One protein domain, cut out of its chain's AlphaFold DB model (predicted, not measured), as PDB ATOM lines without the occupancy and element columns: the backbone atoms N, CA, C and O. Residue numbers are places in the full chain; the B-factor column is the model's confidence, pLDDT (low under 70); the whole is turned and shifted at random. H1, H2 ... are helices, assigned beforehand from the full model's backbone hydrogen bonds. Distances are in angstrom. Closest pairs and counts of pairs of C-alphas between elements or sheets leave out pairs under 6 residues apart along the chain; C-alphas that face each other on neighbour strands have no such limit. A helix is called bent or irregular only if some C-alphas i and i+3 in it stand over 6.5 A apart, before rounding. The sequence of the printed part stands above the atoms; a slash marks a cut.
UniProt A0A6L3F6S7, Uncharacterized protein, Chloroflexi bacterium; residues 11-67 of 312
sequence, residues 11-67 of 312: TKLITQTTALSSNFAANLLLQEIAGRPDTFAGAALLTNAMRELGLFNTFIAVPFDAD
ATOM      1  N   THR A  11      34.546 -45.868 -12.836       83.31
ATOM      2  CA  THR A  11      35.177 -45.247 -11.660       83.31
ATOM      3  C   THR A  11      36.497 -44.576 -12.026       83.31
ATOM      4  O   THR A  11      36.757 -43.450 -11.600       83.31
ATOM      5  N   LYS A  12      37.325 -45.233 -12.846       81.12
ATOM      6  CA  LYS A  12      38.589 -44.672 -13.331       81.12
ATOM      7  C   LYS A  12      38.361 -43.411 -14.159       81.12
ATOM      8  O   LYS A  12      39.027 -42.410 -13.908       81.12
ATOM      9  N   LEU A  13      37.428 -43.438 -15.110       86.38
ATOM     10  CA  LEU A  13      37.119 -42.280 -15.950       86.38
ATOM     11  C   LEU A  13      36.573 -41.105 -15.131       86.38
ATOM     12  O   LEU A  13      37.014 -39.972 -15.332       86.38
ATOM     13  N   ILE A  14      35.678 -41.372 -14.174       89.12
ATOM     14  CA  ILE A  14      35.156 -40.357 -13.249       89.12
ATOM     15  C   ILE A  14      36.311 -39.757 -12.447       89.12
ATOM     16  O   ILE A  14      36.501 -38.549 -12.494       89.12
ATOM     17  N   THR A  15      37.142 -40.586 -11.809       84.44
ATOM     18  CA  THR A  15      38.277 -40.123 -10.991       84.44
ATOM     19  C   THR A  15      39.257 -39.277 -11.803       84.44
ATOM     20  O   THR A  15      39.651 -38.196 -11.380       84.44
ATOM     21  N   GLN A  16      39.648 -39.733 -12.996       83.62
ATOM     22  CA  GLN A  16      40.578 -38.989 -13.849       83.62
ATOM     23  C   GLN A  16      39.991 -37.657 -14.330       83.62
ATOM     24  O   GLN A  16      40.735 -36.701 -14.536       83.62
ATOM     25  N   THR A  17      38.671 -37.579 -14.487       90.81
ATOM     26  CA  THR A  17      37.982 -36.344 -14.867       90.81
ATOM     27  C   THR A  17      37.857 -35.384 -13.683       90.81
ATOM     28  O   THR A  17      38.198 -34.210 -13.809       90.81
ATOM     29  N   THR A  18      37.394 -35.863 -12.524       87.69
ATOM     30  CA  THR A  18      37.101 -35.011 -11.361       87.69
ATOM     31  C   THR A  18      38.359 -34.628 -10.591       87.69
ATOM     32  O   THR A  18      38.566 -33.443 -10.341       87.69
ATOM     33  N   ALA A  19      39.224 -35.591 -10.272       84.62
ATOM     34  CA  ALA A  19      40.399 -35.378  -9.427       84.62
ATOM     35  C   ALA A  19      41.625 -34.876 -10.205       84.62
ATOM     36  O   ALA A  19      42.418 -34.111  -9.665       84.62
ATOM     37  N   LEU A  20      41.785 -35.299 -11.467       82.25
ATOM     38  CA  LEU A  20      42.996 -35.038 -12.265       82.25
ATOM     39  C   LEU A  20      42.763 -34.145 -13.494       82.25
ATOM     40  O   LEU A  20      43.700 -33.911 -14.254       82.25
ATOM     41  N   SER A  21      41.535 -33.663 -13.716       88.38
ATOM     42  CA  SER A  21      41.186 -32.767 -14.834       88.38
ATOM     43  C   SER A  21      41.567 -33.304 -16.225       88.38
ATOM     44  O   SER A  21      41.968 -32.547 -17.107       88.38
ATOM     45  N   SER A  22      41.477 -34.618 -16.453       89.56
ATOM     46  CA  SER A  22      41.874 -35.206 -17.735       89.56
ATOM     47  C   SER A  22      40.843 -34.950 -18.841       89.56
ATOM     48  O   SER A  22      39.777 -35.566 -18.851       89.56
ATOM     49  N   ASN A  23      41.211 -34.141 -19.842       91.81
ATOM     50  CA  ASN A  23      40.424 -33.950 -21.072       91.81
ATOM     51  C   ASN A  23      40.123 -35.277 -21.786       91.81
ATOM     52  O   ASN A  23      39.003 -35.516 -22.240       91.81
ATOM     53  N   PHE A  24      41.115 -36.171 -21.857       92.69
ATOM     54  CA  PHE A  24      40.957 -37.484 -22.478       92.69
ATOM     55  C   PHE A  24      39.909 -38.336 -21.751       92.69
ATOM     56  O   PHE A  24      39.016 -38.885 -22.398       92.69
ATOM     57  N   ALA A  25      39.970 -38.413 -20.416       91.75
ATOM     58  CA  ALA A  25      38.977 -39.150 -19.636       91.75
ATOM     59  C   ALA A  25      37.581 -38.512 -19.733       91.75
ATOM     60  O   ALA A  25      36.598 -39.234 -19.897       91.75
ATOM     61  N   ALA A  26      37.500 -37.177 -19.732       95.69
ATOM     62  CA  ALA A  26      36.247 -36.450 -19.916       95.69
ATOM     63  C   ALA A  26      35.600 -36.782 -21.271       95.69
ATOM     64  O   ALA A  26      34.408 -37.075 -21.344       95.69
ATOM     65  N   ASN A  27      36.391 -36.830 -22.345       96.38
ATOM     66  CA  ASN A  27      35.913 -37.244 -23.662       96.38
ATOM     67  C   ASN A  27      35.430 -38.702 -23.682       96.38
ATOM     68  O   ASN A  27      34.423 -38.998 -24.324       96.38
ATOM     69  N   LEU A  28      36.096 -39.618 -22.977       95.81
ATOM     70  CA  LEU A  28      35.610 -40.996 -22.851       95.81
ATOM     71  C   LEU A  28      34.292 -41.069 -22.065       95.81
ATOM     72  O   LEU A  28      33.391 -41.790 -22.484       95.81
ATOM     73  N   LEU A  29      34.113 -40.262 -21.011       95.69
ATOM     74  CA  LEU A  29      32.818 -40.149 -20.325       95.69
ATOM     75  C   LEU A  29      31.709 -39.631 -21.245       95.69
ATOM     76  O   LEU A  29      30.580 -40.104 -21.151       95.69
ATOM     77  N   LEU A  30      32.002 -38.708 -22.168       97.06
ATOM     78  CA  LEU A  30      31.017 -38.282 -23.168       97.06
ATOM     79  C   LEU A  30      30.585 -39.450 -24.075       97.06
ATOM     80  O   LEU A  30      29.408 -39.556 -24.411       97.06
ATOM     81  N   GLN A  31      31.496 -40.357 -24.441       96.62
ATOM     82  CA  GLN A  31      31.143 -41.557 -25.216       96.62
ATOM     83  C   GLN A  31      30.285 -42.533 -24.402       96.62
ATOM     84  O   GLN A  31      29.313 -43.074 -24.929       96.62
ATOM     85  N   GLU A  32      30.598 -42.712 -23.116       94.56
ATOM     86  CA  GLU A  32      29.773 -43.500 -22.189       94.56
ATOM     87  C   GLU A  32      28.355 -42.916 -22.078       94.56
ATOM     88  O   GLU A  32      27.376 -43.644 -22.220       94.56
ATOM     89  N   ILE A  33      28.229 -41.591 -21.931       93.88
ATOM     90  CA  ILE A  33      26.935 -40.884 -21.923       93.88
ATOM     91  C   ILE A  33      26.178 -41.099 -23.242       93.88
ATOM     92  O   ILE A  33      24.960 -41.270 -23.237       93.88
ATOM     93  N   ALA A  34      26.882 -41.110 -24.375       96.12
ATOM     94  CA  ALA A  34      26.285 -41.365 -25.685       96.12
ATOM     95  C   ALA A  34      25.902 -42.839 -25.916       96.12
ATOM     96  O   ALA A  34      25.165 -43.131 -26.864       96.12
ATOM     97  N   GLY A  35      26.432 -43.770 -25.116       95.44
ATOM     98  CA  GLY A  35      26.309 -45.215 -25.325       95.44
ATOM     99  C   GLY A  35      26.985 -45.717 -26.608       95.44
ATOM    100  O   GLY A  35      26.649 -46.794 -27.105       95.44
ATOM    101  N   ARG A  36      27.887 -44.921 -27.201       95.69
ATOM    102  CA  ARG A  36      28.587 -45.205 -28.467       95.69
ATOM    103  C   ARG A  36      29.849 -44.332 -28.589       95.69
ATOM    104  O   ARG A  36      29.907 -43.295 -27.933       95.69
ATOM    105  N   PRO A  37      30.826 -44.671 -29.454       96.06
ATOM    106  CA  PRO A  37      32.062 -43.896 -29.612       96.06
ATOM    107  C   PRO A  37      31.842 -42.574 -30.378       96.06
ATOM    108  O   PRO A  37      32.322 -42.388 -31.494       96.06
ATOM    109  N   ASP A  38      31.068 -41.660 -29.788       95.44
ATOM    110  CA  ASP A  38      30.655 -40.377 -30.360       95.44
ATOM    111  C   ASP A  38      30.616 -39.290 -29.273       95.44
ATOM    112  O   ASP A  38      29.619 -39.098 -28.575       95.44
ATOM    113  N   THR A  39      31.728 -38.570 -29.125       95.88
ATOM    114  CA  THR A  39      31.895 -37.520 -28.107       95.88
ATOM    115  C   THR A  39      30.958 -36.332 -28.311       95.88
ATOM    116  O   THR A  39      30.489 -35.755 -27.334       95.88
ATOM    117  N   PHE A  40      30.640 -35.983 -29.561       95.81
ATOM    118  CA  PHE A  40      29.720 -34.886 -29.877       95.81
ATOM    119  C   PHE A  40      28.286 -35.231 -29.470       95.81
ATOM    120  O   PHE A  40      27.589 -34.387 -28.911       95.81
ATOM    121  N   ALA A  41      27.852 -36.479 -29.675       95.50
ATOM    122  CA  ALA A  41      26.555 -36.923 -29.165       95.50
ATOM    123  C   ALA A  41      26.484 -36.855 -27.632       95.50
ATOM    124  O   ALA A  41      25.477 -36.404 -27.090       95.50
ATOM    125  N   GLY A  42      27.559 -37.236 -26.937       96.69
ATOM    126  CA  GLY A  42      27.656 -37.096 -25.483       96.69
ATOM    127  C   GLY A  42      27.584 -35.642 -25.018       96.69
ATOM    128  O   GLY A  42      26.845 -35.325 -24.090       96.69
ATOM    129  N   ALA A  43      28.304 -34.745 -25.697       96.50
ATOM    130  CA  ALA A  43      28.301 -33.312 -25.412       96.50
ATOM    131  C   ALA A  43      26.908 -32.683 -25.609       96.50
ATOM    132  O   ALA A  43      26.451 -31.899 -24.774       96.50
ATOM    133  N   ALA A  44      26.192 -33.092 -26.661       94.44
ATOM    134  CA  ALA A  44      24.816 -32.671 -26.902       94.44
ATOM    135  C   ALA A  44      23.858 -33.169 -25.805       94.44
ATOM    136  O   ALA A  44      23.024 -32.400 -25.329       94.44
ATOM    137  N   LEU A  45      23.994 -34.424 -25.358       96.12
ATOM    138  CA  LEU A  45      23.199 -34.972 -24.252       96.12
ATOM    139  C   LEU A  45      23.471 -34.241 -22.932       96.12
ATOM    140  O   LEU A  45      22.525 -33.903 -22.224       96.12
ATOM    141  N   LEU A  46      24.738 -33.942 -22.627       96.12
ATOM    142  CA  LEU A  46      25.117 -33.164 -21.447       96.12
ATOM    143  C   LEU A  46      24.521 -31.752 -21.496       96.12
ATOM    144  O   LEU A  46      23.894 -31.316 -20.535       96.12
ATOM    145  N   THR A  47      24.662 -31.058 -22.627       96.00
ATOM    146  CA  THR A  47      24.107 -29.709 -22.820       96.00
ATOM    147  C   THR A  47      22.583 -29.699 -22.677       96.00
ATOM    148  O   THR A  47      22.025 -28.829 -22.009       96.00
ATOM    149  N   ASN A  48      21.894 -30.689 -23.249       94.44
ATOM    150  CA  ASN A  48      20.445 -30.810 -23.111       94.44
ATOM    151  C   ASN A  48      20.030 -31.082 -21.660       94.44
ATOM    152  O   ASN A  48      19.100 -30.441 -21.178       94.44
ATOM    153  N   ALA A  49      20.754 -31.941 -20.937       94.56
ATOM    154  CA  ALA A  49      20.485 -32.193 -19.522       94.56
ATOM    155  C   ALA A  49      20.637 -30.920 -18.667       94.56
ATOM    156  O   ALA A  49      19.801 -30.659 -17.802       94.56
ATOM    157  N   MET A  50      21.649 -30.085 -18.934       96.56
ATOM    158  CA  MET A  50      21.802 -28.790 -18.252       96.56
ATOM    159  C   MET A  50      20.613 -27.861 -18.532       96.56
ATOM    160  O   MET A  50      20.048 -27.281 -17.604       96.56
ATOM    161  N   ARG A  51      20.156 -27.781 -19.788       92.81
ATOM    162  CA  ARG A  51      18.983 -26.978 -20.175       92.81
ATOM    163  C   ARG A  51      17.683 -27.473 -19.543       92.81
ATOM    164  O   ARG A  51      16.902 -26.660 -19.064       92.81
ATOM    165  N   GLU A  52      17.463 -28.784 -19.484       92.44
ATOM    166  CA  GLU A  52      16.294 -29.381 -18.818       92.44
ATOM    167  C   GLU A  52      16.261 -29.073 -17.314       92.44
ATOM    168  O   GLU A  52      15.191 -28.916 -16.717       92.44
ATOM    169  N   LEU A  53      17.437 -28.936 -16.698       93.44
ATOM    170  CA  LEU A  53      17.574 -28.502 -15.314       93.44
ATOM    171  C   LEU A  53      17.377 -26.989 -15.131       93.44
ATOM    172  O   LEU A  53      17.079 -26.572 -14.011       93.44
ATOM    173  N   GLY A  54      17.435 -26.202 -16.208       93.25
ATOM    174  CA  GLY A  54      17.341 -24.738 -16.208       93.25
ATOM    175  C   GLY A  54      18.698 -24.021 -16.179       93.25
ATOM    176  O   GLY A  54      18.744 -22.804 -16.033       93.25
ATOM    177  N   LEU A  55      19.803 -24.756 -16.324       96.19
ATOM    178  CA  LEU A  55      21.179 -24.249 -16.315       96.19
ATOM    179  C   LEU A  55      21.601 -23.840 -17.735       96.19
ATOM    180  O   LEU A  55      22.444 -24.468 -18.375       96.19
ATOM    181  N   PHE A  56      20.930 -22.819 -18.274       93.69
ATOM    182  CA  PHE A  56      21.041 -22.436 -19.686       93.69
ATOM    183  C   PHE A  56      22.399 -21.862 -20.086       93.69
ATOM    184  O   PHE A  56      22.693 -21.826 -21.279       93.69
ATOM    185  N   ASN A  57      23.218 -21.409 -19.135       96.25
ATOM    186  CA  ASN A  57      24.533 -20.854 -19.437       96.25
ATOM    187  C   ASN A  57      25.621 -21.927 -19.510       96.25
ATOM    188  O   ASN A  57      26.751 -21.601 -19.862       96.25
ATOM    189  N   THR A  58      25.291 -23.184 -19.195       97.62
ATOM    190  CA  THR A  58      26.236 -24.302 -19.137       97.62
ATOM    191  C   THR A  58      26.090 -25.226 -20.339       97.62
ATOM    192  O   THR A  58      25.043 -25.845 -20.534       97.62
ATOM    193  N   PHE A  59      27.147 -25.356 -21.144       97.81
ATOM    194  CA  PHE A  59      27.149 -26.232 -22.316       97.81
ATOM    195  C   PHE A  59      28.545 -26.717 -22.724       97.81
ATOM    196  O   PHE A  59      29.563 -26.095 -22.425       97.81
ATOM    197  N   ILE A  60      28.557 -27.808 -23.495       97.50
ATOM    198  CA  ILE A  60      29.692 -28.283 -24.294       97.50
ATOM    199  C   ILE A  60      29.172 -28.491 -25.721       97.50
ATOM    200  O   ILE A  60      28.340 -29.364 -25.958       97.50
ATOM    201  N   ALA A  61      29.654 -27.690 -26.669       96.06
ATOM    202  CA  ALA A  61      29.324 -27.786 -28.092       96.06
ATOM    203  C   ALA A  61      30.424 -28.503 -28.889       96.06
ATOM    204  O   ALA A  61      30.124 -29.293 -29.782       96.06
ATOM    205  N   VAL A  62      31.695 -28.293 -28.527       97.19
ATOM    206  CA  VAL A  62      32.835 -29.051 -29.069       97.19
ATOM    207  C   VAL A  62      33.528 -29.791 -27.915       97.19
ATOM    208  O   VAL A  62      33.852 -29.157 -26.906       97.19
ATOM    209  N   PRO A  63      33.753 -31.116 -28.012       96.38
ATOM    210  CA  PRO A  63      34.518 -31.881 -27.024       96.38
ATOM    211  C   PRO A  63      35.947 -31.352 -26.844       96.38
ATOM    212  O   PRO A  63      36.461 -30.621 -27.693       96.38
ATOM    213  N   PHE A  64      36.598 -31.714 -25.738       94.81
ATOM    214  CA  PHE A  64      37.977 -31.292 -25.481       94.81
ATOM    215  C   PHE A  64      38.913 -31.809 -26.578       94.81
ATOM    216  O   PHE A  64      38.719 -32.916 -27.082       94.81
ATOM    217  N   ASP A  65      39.916 -31.015 -26.951       92.62
ATOM    218  CA  ASP A  65      40.939 -31.371 -27.949       92.62
ATOM    219  C   ASP A  65      40.381 -31.786 -29.332       92.62
ATOM    220  O   ASP A  65      41.065 -32.453 -30.111       92.62
ATOM    221  N   ALA A  66      39.135 -31.413 -29.646       93.81
ATOM    222  CA  ALA A  66      38.481 -31.691 -30.920       93.81
ATOM    223  C   ALA A  66      38.311 -30.420 -31.761       93.81
ATOM    224  O   ALA A  66      38.064 -29.335 -31.232       93.81
ATOM    225  N   ASP A  67      38.366 -30.586 -33.083       94.12
ATOM    226  CA  ASP A  67      38.031 -29.527 -34.031       94.12
ATOM    227  C   ASP A  67      36.506 -29.384 -34.186       94.12
ATOM    228  O   ASP A  67      35.782 -30.391 -34.167       94.12
TER     229      ASP A  67
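This is residues 11 to 67 of the 312 residues of an uncharacterized protein of Chloroflexi bacterium (UniProt A0A6L3F6S7). Three helices follow one another in a bent path: H2 is in the middle, the short H1 packs on it near its first residues, and the long H3 meets its later half to make a wide V or L. After H3, a stretch with no named element, residues 54 to 67, folds back along H3 toward the beginning of H2. The printed part has 57 residues with three named helices, in the order H1, H2, H3, and no named strand; its class is all helix, with 35 residues in the helices. The whole is compact, with a radius of gyration of the C-alphas of 11.2 A, and the C-alphas span 29 by 22 by 21 A along their three main axes.

The printed part opens with H1, residues 11 to 18, 8 residues from Thr 11 to Thr 18. Its first C-alpha, that of Thr 11, is at (35.177, -45.247, -11.660), and the y coordinate rises along the helix to C-alpha 18 at (37.101, -35.011, -11.361). Residues 19 to 22 lead to H2, residues 23 to 34, 12 residues from Asn 23 to Ala 34. H2 is 16.6 A long from first to last C-alpha, and x falls along it from C-alpha 23 at (40.424, -33.950, -21.072) to C-alpha 34 at (26.285, -41.365, -25.685). Residues 35 to 38 lead to H3, residues 39 to 53, 15 residues from Thr 39 to Leu 53. H3 is the longest helix by residues and is 21.2 A from first to last C-alpha; it ends with C-alpha 53 at (17.574, -28.502, -15.314). Residues 54 to 67 follow with no named element; Phe 59 and Ile 60 are strand, a run too short to bear a name. From C-alpha 54 at (17.341, -24.738, -16.208) to C-alpha 64 at (37.977, -31.292, -25.481), x turns from its low values near the last residue of H3 to values close to those of the first residues of H2.

H1 touches H2, with 12 pairs of C-alphas within 8 A. Their closest C-alphas are those of Leu 13 and Ala 25, 5.2 A apart. The lines of H1 and H2 stand at a steep tilt of 58 degrees, and the two helices run opposite ways. Their centres are 10.0 A apart. H2 also touches H3, with 19 pairs of C-alphas within 8 A. The closest C-alphas of these two helices are those of Leu 30 and Gly 42, 4.2 A apart. The lines of H2 and H3 are about perpendicular, at 73 degrees, and their centres are 12.2 A apart. H1 and H3 are apart. In H1, H2 and H3 every O i to N i+4 pair is within hydrogen-bond range, and no helix is bent or irregular.

The two C-alphas farthest apart in the domain are those of Lys 12 and Gly 54, at 29.3 A. The first and last printed C-alphas, those of Thr 11 and Asp 67, are 27.5 A apart. The printed part is one domain of a full chain of 312 residues, and it runs from residue 11 to residue 67 without a cut. The links H1 to H2 and H2 to H3 are tight, with 4 residues in each, and no link is long. The C-alphas of residues 54 to 67, 14 residues, lie 7 to 18 A from the mean of all C-alphas. The mean pLDDT of the printed part is 93.3, and no printed residue is under 70. The mean pLDDT is 86 in H1 and 95 in both H2 and H3 of this predicted model.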